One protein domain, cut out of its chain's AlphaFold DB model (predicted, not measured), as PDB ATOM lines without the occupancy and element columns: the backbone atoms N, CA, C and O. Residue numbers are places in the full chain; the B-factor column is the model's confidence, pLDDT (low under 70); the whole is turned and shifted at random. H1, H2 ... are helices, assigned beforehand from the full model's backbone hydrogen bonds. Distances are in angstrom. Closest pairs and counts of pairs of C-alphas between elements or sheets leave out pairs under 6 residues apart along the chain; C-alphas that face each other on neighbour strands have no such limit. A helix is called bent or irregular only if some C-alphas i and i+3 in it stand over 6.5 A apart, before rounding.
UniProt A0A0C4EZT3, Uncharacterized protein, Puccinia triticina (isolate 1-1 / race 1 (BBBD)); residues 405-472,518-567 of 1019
ATOM      1  N   ARG A 405       6.784  -9.794  17.854       75.25
ATOM      2  CA  ARG A 405       7.184  -9.203  16.559       75.25
ATOM      3  C   ARG A 405       5.999  -8.650  15.763       75.25
ATOM      4  O   ARG A 405       6.173  -7.731  14.974       75.25
ATOM      5  N   GLU A 406       4.824  -9.232  15.966       77.75
ATOM      6  CA  GLU A 406       3.557  -8.801  15.382       77.75
ATOM      7  C   GLU A 406       2.857  -7.852  16.360       77.75
ATOM      8  O   GLU A 406       2.930  -8.052  17.576       77.75
ATOM      9  N   TRP A 407       2.209  -6.811  15.833       79.31
ATOM     10  CA  TRP A 407       1.581  -5.754  16.627       79.31
ATOM     11  C   TRP A 407       0.099  -5.627  16.257       79.31
ATOM     12  O   TRP A 407      -0.259  -5.057  15.226       79.31
ATOM     13  N   ASP A 408      -0.744  -6.219  17.102       84.50
ATOM     14  CA  ASP A 408      -2.196  -6.312  16.924       84.50
ATOM     15  C   ASP A 408      -2.950  -5.078  17.454       84.50
ATOM     16  O   ASP A 408      -2.433  -4.307  18.262       84.50
ATOM     17  N   GLU A 409      -4.243  -4.973  17.130       87.81
ATOM     18  CA  GLU A 409      -5.190  -4.039  17.773       87.81
ATOM     19  C   GLU A 409      -5.189  -4.199  19.313       87.81
ATOM     20  O   GLU A 409      -5.160  -3.215  20.049       87.81
ATOM     21  N   LEU A 410      -5.054  -5.437  19.811       83.31
ATOM     22  CA  LEU A 410      -4.862  -5.732  21.240       83.31
ATOM     23  C   LEU A 410      -3.517  -5.231  21.796       83.31
ATOM     24  O   LEU A 410      -3.421  -4.937  22.986       83.31
ATOM     25  N   SER A 411      -2.470  -5.132  20.969       83.88
ATOM     26  CA  SER A 411      -1.177  -4.571  21.393       83.88
ATOM     27  C   SER A 411      -1.264  -3.053  21.546       83.88
ATOM     28  O   SER A 411      -0.717  -2.513  22.504       83.88
ATOM     29  N   LEU A 412      -2.038  -2.373  20.694       87.44
ATOM     30  CA  LEU A 412      -2.343  -0.952  20.872       87.44
ATOM     31  C   LEU A 412      -3.128  -0.702  22.176       87.44
ATOM     32  O   LEU A 412      -2.721   0.142  22.974       87.44
ATOM     33  N   GLU A 413      -4.173  -1.490  22.464       85.00
ATOM     34  CA  GLU A 413      -4.904  -1.405  23.747       85.00
ATOM     35  C   GLU A 413      -3.995  -1.687  24.964       85.00
ATOM     36  O   GLU A 413      -4.093  -1.023  26.005       85.00
ATOM     37  N   CYS A 414      -3.056  -2.632  24.849       86.31
ATOM     38  CA  CYS A 414      -2.049  -2.890  25.885       86.31
ATOM     39  C   CYS A 414      -1.096  -1.693  26.081       86.31
ATOM     40  O   CYS A 414      -0.775  -1.333  27.216       86.31
ATOM     41  N   ALA A 415      -0.669  -1.033  25.003       85.81
ATOM     42  CA  ALA A 415       0.188   0.151  25.072       85.81
ATOM     43  C   ALA A 415      -0.549   1.355  25.691       85.81
ATOM     44  O   ALA A 415       0.019   2.072  26.523       85.81
ATOM     45  N   GLU A 416      -1.829   1.554  25.354       87.38
ATOM     46  CA  GLU A 416      -2.678   2.579  25.972       87.38
ATOM     47  C   GLU A 416      -2.923   2.318  27.463       87.38
ATOM     48  O   GLU A 416      -2.844   3.245  28.275       87.38
ATOM     49  N   THR A 417      -3.183   1.068  27.858       87.25
ATOM     50  CA  THR A 417      -3.434   0.726  29.268       87.25
ATOM     51  C   THR A 417      -2.189   0.898  30.137       87.25
ATOM     52  O   THR A 417      -2.301   1.501  31.206       87.25
ATOM     53  N   ILE A 418      -0.994   0.511  29.670       87.81
ATOM     54  CA  ILE A 418       0.267   0.854  30.361       87.81
ATOM     55  C   ILE A 418       0.455   2.377  30.429       87.81
ATOM     56  O   ILE A 418       0.750   2.923  31.494       87.81
ATOM     57  N   THR A 419       0.214   3.084  29.323       88.19
ATOM     58  CA  THR A 419       0.282   4.553  29.268       88.19
ATOM     59  C   THR A 419      -0.682   5.211  30.270       88.19
ATOM     60  O   THR A 419      -0.389   6.285  30.801       88.19
ATOM     61  N   ALA A 420      -1.827   4.587  30.563       85.94
ATOM     62  CA  ALA A 420      -2.767   5.034  31.588       85.94
ATOM     63  C   ALA A 420      -2.288   4.713  33.017       85.94
ATOM     64  O   ALA A 420      -2.463   5.553  33.903       85.94
ATOM     65  N   VAL A 421      -1.642   3.562  33.246       87.12
ATOM     66  CA  VAL A 421      -1.006   3.213  34.534       87.12
ATOM     67  C   VAL A 421       0.101   4.216  34.875       87.12
ATOM     68  O   VAL A 421       0.000   4.878  35.905       87.12
ATOM     69  N   PHE A 422       1.060   4.455  33.970       86.62
ATOM     70  CA  PHE A 422       2.143   5.444  34.149       86.62
ATOM     71  C   PHE A 422       1.654   6.892  34.375       86.62
ATOM     72  O   PHE A 422       2.401   7.731  34.882       86.62
ATOM     73  N   LYS A 423       0.407   7.214  33.998       84.69
ATOM     74  CA  LYS A 423      -0.232   8.519  34.261       84.69
ATOM     75  C   LYS A 423      -1.022   8.561  35.574       84.69
ATOM     76  O   LYS A 423      -1.247   9.653  36.104       84.69
ATOM     77  N   LYS A 424      -1.471   7.410  36.078       83.56
ATOM     78  CA  LYS A 424      -2.284   7.275  37.296       83.56
ATOM     79  C   LYS A 424      -1.431   7.012  38.540       83.56
ATOM     80  O   LYS A 424      -1.811   7.463  39.616       83.56
ATOM     81  N   ASP A 425      -0.324   6.290  38.397       83.56
ATOM     82  CA  ASP A 425       0.608   6.002  39.485       83.56
ATOM     83  C   ASP A 425       1.239   7.299  40.030       83.56
ATOM     84  O   ASP A 425       1.708   8.157  39.278       83.56
ATOM     85  N   VAL A 426       1.195   7.449  41.357       78.62
ATOM     86  CA  VAL A 426       1.737   8.592  42.116       78.62
ATOM     87  C   VAL A 426       2.921   8.169  42.996       78.62
ATOM     88  O   VAL A 426       3.748   9.021  43.327       78.62
ATOM     89  N   LYS A 427       3.022   6.877  43.349       76.88
ATOM     90  CA  LYS A 427       4.095   6.302  44.179       76.88
ATOM     91  C   LYS A 427       5.313   5.880  43.355       76.88
ATOM     92  O   LYS A 427       6.438   5.947  43.837       76.88
ATOM     93  N   GLY A 428       5.092   5.440  42.119       79.75
ATOM     94  CA  GLY A 428       6.127   4.891  41.247       79.75
ATOM     95  C   GLY A 428       6.355   3.384  41.401       79.75
ATOM     96  O   GLY A 428       7.187   2.860  40.670       79.75
ATOM     97  N   ASP A 429       5.649   2.687  42.303       82.75
ATOM     98  CA  ASP A 429       5.822   1.242  42.538       82.75
ATOM     99  C   ASP A 429       5.481   0.419  41.285       82.75
ATOM    100  O   ASP A 429       6.322  -0.314  40.754       82.75
ATOM    101  N   ASP A 430       4.252   0.581  40.781       85.50
ATOM    102  CA  ASP A 430       3.771  -0.081  39.566       85.50
ATOM    103  C   ASP A 430       4.626   0.338  38.364       85.50
ATOM    104  O   ASP A 430       5.007  -0.491  37.536       85.50
ATOM    105  N   SER A 431       4.980   1.627  38.294       88.19
ATOM    106  CA  SER A 431       5.815   2.170  37.221       88.19
ATOM    107  C   SER A 431       7.209   1.538  37.188       88.19
ATOM    108  O   SER A 431       7.676   1.145  36.118       88.19
ATOM    109  N   LEU A 432       7.860   1.390  38.346       88.81
ATOM    110  CA  LEU A 432       9.187   0.791  38.491       88.81
ATOM    111  C   LEU A 432       9.178  -0.690  38.092       88.81
ATOM    112  O   LEU A 432      10.046  -1.126  37.333       88.81
ATOM    113  N   GLN A 433       8.198  -1.463  38.570       88.19
ATOM    114  CA  GLN A 433       8.069  -2.886  38.230       88.19
ATOM    115  C   GLN A 433       7.831  -3.087  36.730       88.19
ATOM    116  O   GLN A 433       8.458  -3.938  36.095       88.19
ATOM    117  N   LEU A 434       6.983  -2.252  36.135       90.06
ATOM    118  CA  LEU A 434       6.650  -2.334  34.722       90.06
ATOM    119  C   LEU A 434       7.824  -1.894  33.827       90.06
ATOM    120  O   LEU A 434       8.105  -2.555  32.830       90.06
ATOM    121  N   VAL A 435       8.595  -0.872  34.223       91.56
ATOM    122  CA  VAL A 435       9.858  -0.505  33.552       91.56
ATOM    123  C   VAL A 435      10.906  -1.617  33.681       91.56
ATOM    124  O   VAL A 435      11.537  -1.957  32.680       91.56
ATOM    125  N   LYS A 436      11.061  -2.252  34.854       90.69
ATOM    126  CA  LYS A 436      11.942  -3.427  35.034       90.69
ATOM    127  C   LYS A 436      11.583  -4.558  34.061       90.69
ATOM    128  O   LYS A 436      12.474  -5.117  33.419       90.69
ATOM    129  N   LEU A 437      10.292  -4.854  33.900       90.06
ATOM    130  CA  LEU A 437       9.786  -5.865  32.962       90.06
ATOM    131  C   LEU A 437      10.019  -5.488  31.488       90.06
ATOM    132  O   LEU A 437      10.448  -6.333  30.698       90.06
ATOM    133  N   ILE A 438       9.794  -4.225  31.108       91.31
ATOM    134  CA  ILE A 438      10.047  -3.744  29.739       91.31
ATOM    135  C   ILE A 438      11.548  -3.816  29.416       91.31
ATOM    136  O   ILE A 438      11.934  -4.386  28.398       91.31
ATOM    137  N   VAL A 439      12.423  -3.338  30.306       91.19
ATOM    138  CA  VAL A 439      13.883  -3.410  30.107       91.19
ATOM    139  C   VAL A 439      14.372  -4.864  30.033       91.19
ATOM    140  O   VAL A 439      15.200  -5.181  29.177       91.19
ATOM    141  N   ARG A 440      13.833  -5.774  30.859       90.56
ATOM    142  CA  ARG A 440      14.162  -7.212  30.804       90.56
ATOM    143  C   ARG A 440      13.738  -7.855  29.478       90.56
ATOM    144  O   ARG A 440      14.522  -8.601  28.903       90.56
ATOM    145  N   THR A 441      12.542  -7.547  28.971       87.69
ATOM    146  CA  THR A 441      12.034  -8.119  27.704       87.69
ATOM    147  C   THR A 441      12.677  -7.525  26.449       87.69
ATOM    148  O   THR A 441      12.789  -8.225  25.445       87.69
ATOM    149  N   ILE A 442      13.155  -6.278  26.498       89.88
ATOM    150  CA  ILE A 442      13.982  -5.693  25.432       89.88
ATOM    151  C   ILE A 442      15.365  -6.362  25.399       89.88
ATOM    152  O   ILE A 442      15.830  -6.746  24.323       89.88
ATOM    153  N   LYS A 443      15.993  -6.571  26.569       89.06
ATOM    154  CA  LYS A 443      17.263  -7.310  26.689       89.06
ATOM    155  C   LYS A 443      17.140  -8.747  26.171       89.06
ATOM    156  O   LYS A 443      17.915  -9.129  25.305       89.06
ATOM    157  N   SER A 444      16.148  -9.519  26.628       89.00
ATOM    158  CA  SER A 444      15.986 -10.935  26.241       89.00
ATOM    159  C   SER A 444      15.569 -11.166  24.783       89.00
ATOM    160  O   SER A 444      15.542 -12.304  24.320       89.00
ATOM    161  N   ARG A 445      15.247 -10.099  24.042       84.56
ATOM    162  CA  ARG A 445      14.975 -10.123  22.595       84.56
ATOM    163  C   ARG A 445      16.099  -9.478  21.777       84.56
ATOM    164  O   ARG A 445      15.868  -9.110  20.627       84.56
ATOM    165  N   ASN A 446      17.290  -9.310  22.362       83.81
ATOM    166  CA  ASN A 446      18.462  -8.690  21.736       83.81
ATOM    167  C   ASN A 446      18.115  -7.365  21.034       83.81
ATOM    168  O   ASN A 446      18.488  -7.151  19.887       83.81
ATOM    169  N   TYR A 447      17.329  -6.507  21.698       85.56
ATOM    170  CA  TYR A 447      16.880  -5.201  21.188       85.56
ATOM    171  C   TYR A 447      16.062  -5.241  19.872       85.56
ATOM    172  O   TYR A 447      15.717  -4.195  19.319       85.56
ATOM    173  N   SER A 448      15.658  -6.430  19.405       83.19
ATOM    174  CA  SER A 448      14.805  -6.663  18.230       83.19
ATOM    175  C   SER A 448      13.316  -6.583  18.609       83.19
ATOM    176  O   SER A 448      12.607  -7.593  18.653       83.19
ATOM    177  N   VAL A 449      12.844  -5.376  18.944       84.62
ATOM    178  CA  VAL A 449      11.460  -5.116  19.398       84.62
ATOM    179  C   VAL A 449      10.875  -3.868  18.720       84.62
ATOM    180  O   VAL A 449      11.617  -2.995  18.275       84.62
ATOM    181  N   HIS A 450       9.543  -3.787  18.625       84.94
ATOM    182  CA  HIS A 450       8.825  -2.654  18.028       84.94
ATOM    183  C   HIS A 450       9.050  -1.356  18.848       84.94
ATOM    184  O   HIS A 450       8.958  -1.408  20.083       84.94
ATOM    185  N   PRO A 451       9.336  -0.197  18.214       85.06
ATOM    186  CA  PRO A 451       9.693   1.043  18.918       85.06
ATOM    187  C   PRO A 451       8.648   1.547  19.927       85.06
ATOM    188  O   PRO A 451       9.009   2.150  20.938       85.06
ATOM    189  N   GLU A 452       7.369   1.258  19.709       84.88
ATOM    190  CA  GLU A 452       6.238   1.661  20.543       84.88
ATOM    191  C   GLU A 452       6.339   1.116  21.977       84.88
ATOM    192  O   GLU A 452       5.976   1.826  22.914       84.88
ATOM    193  N   LEU A 453       6.922  -0.076  22.186       87.25
ATOM    194  CA  LEU A 453       7.183  -0.605  23.535       87.25
ATOM    195  C   LEU A 453       8.104   0.332  24.338       87.25
ATOM    196  O   LEU A 453       7.890   0.554  25.529       87.25
ATOM    197  N   LEU A 454       9.117   0.903  23.680       87.12
ATOM    198  CA  LEU A 454      10.016   1.883  24.285       87.12
ATOM    199  C   LEU A 454       9.343   3.266  24.371       87.12
ATOM    200  O   LEU A 454       9.512   3.979  25.359       87.12
ATOM    201  N   GLN A 455       8.518   3.623  23.382       86.31
ATOM    202  CA  GLN A 455       7.790   4.895  23.338       86.31
ATOM    203  C   GLN A 455       6.783   5.042  24.494       86.31
ATOM    204  O   GLN A 455       6.526   6.154  24.957       86.31
ATOM    205  N   VAL A 456       6.240   3.932  25.002       87.06
ATOM    206  CA  VAL A 456       5.365   3.902  26.184       87.06
ATOM    207  C   VAL A 456       6.100   4.363  27.458       87.06
ATOM    208  O   VAL A 456       5.505   5.049  28.287       87.06
ATOM    209  N   ILE A 457       7.414   4.128  27.588       87.75
ATOM    210  CA  ILE A 457       8.230   4.677  28.697       87.75
ATOM    211  C   ILE A 457       8.259   6.221  28.656       87.75
ATOM    212  O   ILE A 457       8.282   6.884  29.696       87.75
ATOM    213  N   LEU A 458       8.151   6.828  27.467       85.19
ATOM    214  CA  LEU A 458       8.156   8.287  27.285       85.19
ATOM    215  C   LEU A 458       6.913   9.003  27.850       85.19
ATOM    216  O   LEU A 458       6.839  10.235  27.748       85.19
ATOM    217  N   SER A 459       5.943   8.272  28.420       81.31
ATOM    218  CA  SER A 459       4.772   8.831  29.110       81.31
ATOM    219  C   SER A 459       4.893   8.904  30.638       81.31
ATOM    220  O   SER A 459       3.947   9.363  31.281       81.31
ATOM    221  N   LEU A 460       6.006   8.452  31.230       81.81
ATOM    222  CA  LEU A 460       6.249   8.520  32.678       81.81
ATOM    223  C   LEU A 460       6.193   9.966  33.209       81.81
ATOM    224  O   LEU A 460       6.799  10.882  32.648       81.81
ATOM    225  N   ARG A 461       5.515  10.166  34.350       68.75
ATOM    226  CA  ARG A 461       5.259  11.489  34.968       68.75
ATOM    227  C   ARG A 461       6.476  12.205  35.574       68.75
ATOM    228  O   ARG A 461       6.341  13.334  36.041       68.75
ATOM    229  N   LEU A 462       7.656  11.586  35.516       66.69
ATOM    230  CA  LEU A 462       8.919  12.022  36.132       66.69
ATOM    231  C   LEU A 462       9.240  13.518  35.922       66.69
ATOM    232  O   LEU A 462       9.718  14.181  36.841       66.69
ATOM    233  N   LYS A 463       8.924  14.066  34.738       52.03
ATOM    234  CA  LYS A 463       9.262  15.444  34.336       52.03
ATOM    235  C   LYS A 463       8.728  16.549  35.254       52.03
ATOM    236  O   LYS A 463       9.418  17.541  35.481       52.03
ATOM    237  N   ASN A 464       7.484  16.429  35.723       49.88
ATOM    238  CA  ASN A 464       6.742  17.580  36.261       49.88
ATOM    239  C   ASN A 464       6.833  17.721  37.788       49.88
ATOM    240  O   ASN A 464       6.465  18.765  38.322       49.88
ATOM    241  N   GLU A 465       7.281  16.682  38.493       47.91
ATOM    242  CA  GLU A 465       7.196  16.620  39.959       47.91
ATOM    243  C   GLU A 465       8.578  16.778  40.618       47.91
ATOM    244  O   GLU A 465       8.721  17.620  41.506       47.91
ATOM    245  N   LEU A 466       9.621  16.108  40.106       47.34
ATOM    246  CA  LEU A 466      11.010  16.282  40.573       47.34
ATOM    247  C   LEU A 466      11.528  17.713  40.350       47.34
ATOM    248  O   LEU A 466      12.080  18.336  41.255       47.34
ATOM    249  N   SER A 467      11.309  18.258  39.149       39.41
ATOM    250  CA  SER A 467      11.755  19.606  38.762       39.41
ATOM    251  C   SER A 467      11.119  20.712  39.617       39.41
ATOM    252  O   SER A 467      11.794  21.670  39.998       39.41
ATOM    253  N   SER A 468       9.841  20.544  39.969       36.69
ATOM    254  CA  SER A 468       9.095  21.439  40.857       36.69
ATOM    255  C   SER A 468       9.622  21.379  42.295       36.69
ATOM    256  O   SER A 468       9.938  22.413  42.892       36.69
ATOM    257  N   HIS A 469       9.780  20.173  42.850       42.34
ATOM    258  CA  HIS A 469      10.114  20.019  44.265       42.34
ATOM    259  C   HIS A 469      11.569  20.408  44.577       42.34
ATOM    260  O   HIS A 469      11.817  21.160  45.519       42.34
ATOM    261  N   ILE A 470      12.523  19.990  43.736       46.28
ATOM    262  CA  ILE A 470      13.967  20.145  43.996       46.28
ATOM    263  C   ILE A 470      14.466  21.587  43.770       46.28
ATOM    264  O   ILE A 470      15.484  21.974  44.344       46.28
ATOM    265  N   ARG A 471      13.772  22.415  42.967       40.88
ATOM    266  CA  ARG A 471      14.215  23.800  42.666       40.88
ATOM    267  C   ARG A 471      13.201  24.926  42.917       40.88
ATOM    268  O   ARG A 471      13.632  26.074  42.949       40.88
ATOM    269  N   ALA A 472      11.906  24.656  43.126       31.11
ATOM    270  CA  ALA A 472      10.889  25.716  43.265       31.11
ATOM    271  C   ALA A 472      10.070  25.693  44.577       31.11
ATOM    272  O   ALA A 472       9.333  26.645  44.842       31.11
ATOM    273  N   LYS A 518     -18.368   7.220  76.010       84.75
ATOM    274  CA  LYS A 518     -17.263   6.283  75.720       84.75
ATOM    275  C   LYS A 518     -16.945   6.225  74.222       84.75
ATOM    276  O   LYS A 518     -15.783   6.334  73.846       84.75
ATOM    277  N   ALA A 519     -17.967   6.127  73.371       80.25
ATOM    278  CA  ALA A 519     -17.808   6.098  71.919       80.25
ATOM    279  C   ALA A 519     -17.263   7.426  71.359       80.25
ATOM    280  O   ALA A 519     -16.422   7.396  70.470       80.25
ATOM    281  N   ARG A 520     -17.628   8.586  71.932       80.06
ATOM    282  CA  ARG A 520     -17.010   9.881  71.571       80.06
ATOM    283  C   ARG A 520     -15.524   9.947  71.940       80.06
ATOM    284  O   ARG A 520     -14.738  10.459  71.151       80.06
ATOM    285  N   LYS A 521     -15.118   9.402  73.100       86.31
ATOM    286  CA  LYS A 521     -13.692   9.307  73.470       86.31
ATOM    287  C   LYS A 521     -12.926   8.376  72.519       86.31
ATOM    288  O   LYS A 521     -11.835   8.732  72.099       86.31
ATOM    289  N   ILE A 522     -13.516   7.237  72.139       85.62
ATOM    290  CA  ILE A 522     -12.935   6.308  71.154       85.62
ATOM    291  C   ILE A 522     -12.829   6.963  69.771       85.62
ATOM    292  O   ILE A 522     -11.787   6.850  69.141       85.62
ATOM    293  N   MET A 523     -13.855   7.688  69.315       78.19
ATOM    294  CA  MET A 523     -13.827   8.394  68.029       78.19
ATOM    295  C   MET A 523     -12.753   9.488  68.001       78.19
ATOM    296  O   MET A 523     -12.024   9.574  67.023       78.19
ATOM    297  N   LYS A 524     -12.591  10.274  69.080       88.06
ATOM    298  CA  LYS A 524     -11.501  11.262  69.155       88.06
ATOM    299  C   LYS A 524     -10.116  10.602  69.210       88.06
ATOM    300  O   LYS A 524      -9.193  11.122  68.604       88.06
ATOM    301  N   ALA A 525      -9.969   9.476  69.912       86.94
ATOM    302  CA  ALA A 525      -8.709   8.732  69.936       86.94
ATOM    303  C   ALA A 525      -8.371   8.138  68.557       86.94
ATOM    304  O   ALA A 525      -7.240   8.265  68.112       86.94
ATOM    305  N   ARG A 526      -9.360   7.563  67.856       84.31
ATOM    306  CA  ARG A 526      -9.198   7.085  66.475       84.31
ATOM    307  C   ARG A 526      -8.814   8.214  65.522       84.31
ATOM    308  O   ARG A 526      -7.867   8.029  64.787       84.31
ATOM    309  N   ALA A 527      -9.469   9.375  65.602       85.94
ATOM    310  CA  ALA A 527      -9.136  10.525  64.761       85.94
ATOM    311  C   ALA A 527      -7.709  11.059  65.000       85.94
ATOM    312  O   ALA A 527      -7.055  11.448  64.044       85.94
ATOM    313  N   GLY A 528      -7.210  11.045  66.244       87.06
ATOM    314  CA  GLY A 528      -5.812  11.401  66.530       87.06
ATOM    315  C   GLY A 528      -4.817  10.384  65.962       87.06
ATOM    316  O   GLY A 528      -3.851  10.769  65.324       87.06
ATOM    317  N   ILE A 529      -5.104   9.086  66.105       86.50
ATOM    318  CA  ILE A 529      -4.293   8.013  65.505       86.50
ATOM    319  C   ILE A 529      -4.338   8.076  63.965       86.50
ATOM    320  O   ILE A 529      -3.343   7.810  63.311       86.50
ATOM    321  N   GLU A 530      -5.476   8.444  63.376       85.00
ATOM    322  CA  GLU A 530      -5.659   8.629  61.929       85.00
ATOM    323  C   GLU A 530      -4.891   9.861  61.406       85.00
ATOM    324  O   GLU A 530      -4.346   9.815  60.308       85.00
ATOM    325  N   GLU A 531      -4.773  10.924  62.211       85.69
ATOM    326  CA  GLU A 531      -3.931  12.103  61.946       85.69
ATOM    327  C   GLU A 531      -2.427  11.764  62.058       85.69
ATOM    328  O   GLU A 531      -1.664  12.071  61.142       85.69
ATOM    329  N   GLU A 532      -2.017  11.041  63.107       87.94
ATOM    330  CA  GLU A 532      -0.642  10.543  63.306       87.94
ATOM    331  C   GLU A 532      -0.204   9.569  62.190       87.94
ATOM    332  O   GLU A 532       0.908   9.676  61.670       87.94
ATOM    333  N   ILE A 533      -1.084   8.646  61.775       83.50
ATOM    334  CA  ILE A 533      -0.841   7.737  60.642       83.50
ATOM    335  C   ILE A 533      -0.759   8.520  59.328       83.50
ATOM    336  O   ILE A 533       0.129   8.241  58.529       83.50
ATOM    337  N   ALA A 534      -1.625   9.512  59.099       82.19
ATOM    338  CA  ALA A 534      -1.593  10.306  57.872       82.19
ATOM    339  C   ALA A 534      -0.302  11.136  57.731       82.19
ATOM    340  O   ALA A 534       0.247  11.204  56.630       82.19
ATOM    341  N   GLU A 535       0.209  11.728  58.818       82.50
ATOM    342  CA  GLU A 535       1.495  12.447  58.809       82.50
ATOM    343  C   GLU A 535       2.672  11.487  58.563       82.50
ATOM    344  O   GLU A 535       3.503  11.738  57.684       82.50
ATOM    345  N   ALA A 536       2.708  10.349  59.268       82.81
ATOM    346  CA  ALA A 536       3.735   9.326  59.070       82.81
ATOM    347  C   ALA A 536       3.724   8.774  57.633       82.81
ATOM    348  O   ALA A 536       4.759   8.761  56.963       82.81
ATOM    349  N   GLU A 537       2.552   8.388  57.124       76.81
ATOM    350  CA  GLU A 537       2.388   7.910  55.754       76.81
ATOM    351  C   GLU A 537       2.844   8.941  54.712       76.81
ATOM    352  O   GLU A 537       3.442   8.549  53.714       76.81
ATOM    353  N   GLU A 538       2.545  10.234  54.886       75.00
ATOM    354  CA  GLU A 538       2.927  11.258  53.902       75.00
ATOM    355  C   GLU A 538       4.448  11.424  53.817       75.00
ATOM    356  O   GLU A 538       4.992  11.484  52.714       75.00
ATOM    357  N   THR A 539       5.157  11.399  54.953       74.88
ATOM    358  CA  THR A 539       6.631  11.436  54.941       74.88
ATOM    359  C   THR A 539       7.235  10.212  54.244       74.88
ATOM    360  O   THR A 539       8.063  10.367  53.345       74.88
ATOM    361  N   VAL A 540       6.749   9.005  54.558       73.94
ATOM    362  CA  VAL A 540       7.214   7.756  53.929       73.94
ATOM    363  C   VAL A 540       6.908   7.733  52.425       73.94
ATOM    364  O   VAL A 540       7.773   7.358  51.636       73.94
ATOM    365  N   LYS A 541       5.725   8.196  51.994       75.75
ATOM    366  CA  LYS A 541       5.350   8.274  50.567       75.75
ATOM    367  C   LYS A 541       6.293   9.153  49.748       75.75
ATOM    368  O   LYS A 541       6.467   8.875  48.564       75.75
ATOM    369  N   VAL A 542       6.878  10.205  50.329       81.31
ATOM    370  CA  VAL A 542       7.857  11.056  49.630       81.31
ATOM    371  C   VAL A 542       9.185  10.314  49.460       81.31
ATOM    372  O   VAL A 542       9.688  10.233  48.339       81.31
ATOM    373  N   GLU A 543       9.713   9.703  50.523       81.44
ATOM    374  CA  GLU A 543      10.990   8.972  50.477       81.44
ATOM    375  C   GLU A 543      10.922   7.712  49.587       81.44
ATOM    376  O   GLU A 543      11.806   7.494  48.750       81.44
ATOM    377  N   GLU A 544       9.847   6.915  49.689       82.12
ATOM    378  CA  GLU A 544       9.582   5.771  48.796       82.12
ATOM    379  C   GLU A 544       9.547   6.214  47.326       82.12
ATOM    380  O   GLU A 544      10.153   5.580  46.460       82.12
ATOM    381  N   LYS A 545       8.873   7.333  47.041       82.00
ATOM    382  CA  LYS A 545       8.710   7.870  45.687       82.00
ATOM    383  C   LYS A 545      10.027   8.365  45.096       82.00
ATOM    384  O   LYS A 545      10.312   8.048  43.943       82.00
ATOM    385  N   GLU A 546      10.849   9.097  45.847       82.00
ATOM    386  CA  GLU A 546      12.164   9.547  45.361       82.00
ATOM    387  C   GLU A 546      13.107   8.356  45.097       82.00
ATOM    388  O   GLU A 546      13.786   8.313  44.061       82.00
ATOM    389  N   ARG A 547      13.072   7.321  45.950       85.44
ATOM    390  CA  ARG A 547      13.784   6.051  45.721       85.44
ATOM    391  C   ARG A 547      13.288   5.325  44.464       85.44
ATOM    392  O   ARG A 547      14.092   4.974  43.600       85.44
ATOM    393  N   ASN A 548      11.977   5.142  44.322       86.19
ATOM    394  CA  ASN A 548      11.377   4.477  43.162       86.19
ATOM    395  C   ASN A 548      11.682   5.218  41.852       86.19
ATOM    396  O   ASN A 548      11.967   4.595  40.826       86.19
ATOM    397  N   GLN A 549      11.655   6.553  41.872       83.19
ATOM    398  CA  GLN A 549      11.940   7.378  40.700       83.19
ATOM    399  C   GLN A 549      13.421   7.342  40.312       83.19
ATOM    400  O   GLN A 549      13.720   7.186  39.128       83.19
ATOM    401  N   THR A 550      14.351   7.410  41.269       85.56
ATOM    402  CA  THR A 550      15.792   7.290  40.977       85.56
ATOM    403  C   THR A 550      16.164   5.902  40.447       85.56
ATOM    404  O   THR A 550      16.917   5.808  39.474       85.56
ATOM    405  N   GLU A 551      15.571   4.826  40.975       87.88
ATOM    406  CA  GLU A 551      15.761   3.476  40.423       87.88
ATOM    407  C   GLU A 551      15.135   3.332  39.019       87.88
ATOM    408  O   GLU A 551      15.759   2.770  38.114       87.88
ATOM    409  N   THR A 552      13.949   3.913  38.792       89.19
ATOM    410  CA  THR A 552      13.295   3.942  37.467       89.19
ATOM    411  C   THR A 552      14.163   4.668  36.437       89.19
ATOM    412  O   THR A 552      14.363   4.156  35.334       89.19
ATOM    413  N   LEU A 553      14.722   5.829  36.797       87.50
ATOM    414  CA  LEU A 553      15.640   6.593  35.948       87.50
ATOM    415  C   LEU A 553      16.910   5.784  35.638       87.50
ATOM    416  O   LEU A 553      17.297   5.719  34.471       87.50
ATOM    417  N   LYS A 554      17.511   5.101  36.626       87.81
ATOM    418  CA  LYS A 554      18.680   4.226  36.410       87.81
ATOM    419  C   LYS A 554      18.375   3.109  35.405       87.81
ATOM    420  O   LYS A 554      19.131   2.917  34.453       87.81
ATOM    421  N   MET A 555      17.260   2.396  35.582       89.50
ATOM    422  CA  MET A 555      16.856   1.299  34.691       89.50
ATOM    423  C   MET A 555      16.535   1.789  33.273       89.50
ATOM    424  O   MET A 555      16.945   1.161  32.295       89.50
ATOM    425  N   MET A 556      15.846   2.927  33.154       90.25
ATOM    426  CA  MET A 556      15.515   3.557  31.876       90.25
ATOM    427  C   MET A 556      16.774   4.016  31.128       90.25
ATOM    428  O   MET A 556      16.983   3.620  29.982       90.25
ATOM    429  N   PHE A 557      17.636   4.813  31.768       88.44
ATOM    430  CA  PHE A 557      18.835   5.343  31.119       88.44
ATOM    431  C   PHE A 557      19.873   4.262  30.825       88.44
ATOM    432  O   PHE A 557      20.461   4.301  29.749       88.44
ATOM    433  N   GLY A 558      20.039   3.255  31.689       88.56
ATOM    434  CA  GLY A 558      20.880   2.089  31.392       88.56
ATOM    435  C   GLY A 558      20.378   1.280  30.188       88.56
ATOM    436  O   GLY A 558      21.181   0.748  29.420       88.56
ATOM    437  N   CYS A 559      19.058   1.230  29.965       89.94
ATOM    438  CA  CYS A 559      18.487   0.645  28.752       89.94
ATOM    439  C   CYS A 559      18.776   1.509  27.514       89.94
ATOM    440  O   CYS A 559      19.284   0.988  26.523       89.94
ATOM    441  N   TYR A 560      18.523   2.823  27.577       90.25
ATOM    442  CA  TYR A 560      18.803   3.729  26.458       90.25
ATOM    443  C   TYR A 560      20.301   3.780  26.104       90.25
ATOM    444  O   TYR A 560      20.638   3.730  24.926       90.25
ATOM    445  N   PHE A 561      21.209   3.806  27.088       88.06
ATOM    446  CA  PHE A 561      22.659   3.770  26.842       88.06
ATOM    447  C   PHE A 561      23.070   2.517  26.079       88.06
ATOM    448  O   PHE A 561      23.777   2.612  25.079       88.06
ATOM    449  N   ARG A 562      22.568   1.347  26.492       88.25
ATOM    450  CA  ARG A 562      22.861   0.082  25.810       88.25
ATOM    451  C   ARG A 562      22.166  -0.052  24.449       88.25
ATOM    452  O   ARG A 562      22.583  -0.906  23.686       88.25
ATOM    453  N   ILE A 563      21.175   0.792  24.125       89.19
ATOM    454  CA  ILE A 563      20.593   0.936  22.773       89.19
ATOM    455  C   ILE A 563      21.470   1.816  21.868       89.19
ATOM    456  O   ILE A 563      21.596   1.512  20.683       89.19
ATOM    457  N   ILE A 564      22.074   2.890  22.393       86.25
ATOM    458  CA  ILE A 564      22.973   3.759  21.606       86.25
ATOM    459  C   ILE A 564      24.368   3.127  21.440       86.25
ATOM    460  O   ILE A 564      24.957   3.238  20.370       86.25
ATOM    461  N   LYS A 565      24.875   2.400  22.447       86.56
ATOM    462  CA  LYS A 565      26.120   1.606  22.375       86.56
ATOM    463  C   LYS A 565      25.960   0.261  21.619       86.56
ATOM    464  O   LYS A 565      26.747  -0.653  21.844       86.56
ATOM    465  N   LEU A 566      24.941   0.086  20.766       84.56
ATOM    466  CA  LEU A 566      24.839  -1.104  19.904       84.56
ATOM    467  C   LEU A 566      25.734  -0.939  18.664       84.56
ATOM    468  O   LEU A 566      25.619   0.090  18.003       84.56
ATOM    469  N   PRO A 567      26.511  -1.966  18.261       72.94
ATOM    470  CA  PRO A 567      27.336  -1.926  17.047       72.94
ATOM    471  C   PRO A 567      26.513  -2.046  15.749       72.94
ATOM    472  O   PRO A 567      27.062  -2.138  14.658       72.94
TER     473      PRO A 567
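AT A GLANCE: This is residues 405 to 472 and 518 to 567 of the 1019 residues of an uncharacterized protein of Puccinia triticina (isolate 1-1 / race 1 (BBBD)) (UniProt A0A0C4EZT3). One very long helix, H5, makes the longest axis; H2 packs side by side on its later part, while residues 518 to 540 stick out as a long free arm. H1 and H2 make a steep V with its corner at their link, the short H3 is near both of them, and at the side of H5 the poorly formed H4 sticks out with residues 467 to 472. The printed part has 118 residues with five named helices, in the order H1, H2, H3, H4, H5, and no named strand; the class is all helix. The whole is loose, with a radius of gyration of the C-alphas of 19.7 A, and spans 71 by 36 by 25 A.

IN THESE COORDINATES: Start at Arg 405 and go on to C-alpha 409 at (-5.190, -4.039, 17.773), where H1 begins; it covers residues 409 to 424 over 22.8 A. H2 follows, residues 429 to 443, 21.3 A long. H3 is short, residues 451 to 455, 6.2 A. H4, residues 462 to 472, measures 15.6 A and is only just irregular: C-alphas 463 and 466 are 6.53 A apart. Past the cut, find C-alpha 518 at (-17.263, 6.283, 75.720); from there H5, residues 518 to 564, runs 67.5 A to C-alpha 564 at (22.973, 3.759, 21.606).

HOW THE PARTS SIT: Look first at Phe 422 and Ser 431, the closest C-alphas of H1 and H2, 5.8 A apart: these helices touch only at the corner by their link, at a steep tilt of 41 degrees, opposite ways. H2 touches H5, which meets it with residues 545 to 559 alone, at a shallow tilt of 20 degrees, the same way; the closest C-alphas, of Leu 432 and Thr 552, are 5.3 A apart. H3 is close to H1 but not clearly touching, with the C-alphas of Ala 415 and Leu 453 closest at 7.2 A. It is likewise close to H2 but not clearly touching, with those of Ile 438 and Leu 453 closest at 7.5 A. H4 is close to H5 but not clearly touching, with Leu 462 and Gln 549 the closest C-alphas at 7.2 A. H1 and H5 are apart. In H1, H2, H3 and H5 every O i to N i+4 pair is within hydrogen-bond range; in H4 it is 3 of 7, beside 2 of 8 O i to N i+3 pairs.

THE WHOLE: The C-alphas farthest apart, those of Lys 518 and Pro 567, are 74.2 A apart. Without the stretches that stand free, the body spans 39 by 32 by 19 A. Residues 473 to 517 are not printed, and C-alphas 472 and 518 are 47.2 A apart across this cut. Of the links that are printed whole, H1 to H2 is tight, H2 to H3 and H3 to H4 are short. The mean pLDDT of the printed part is 81.2; look for low confidence, under 70, at residues 461 to 472.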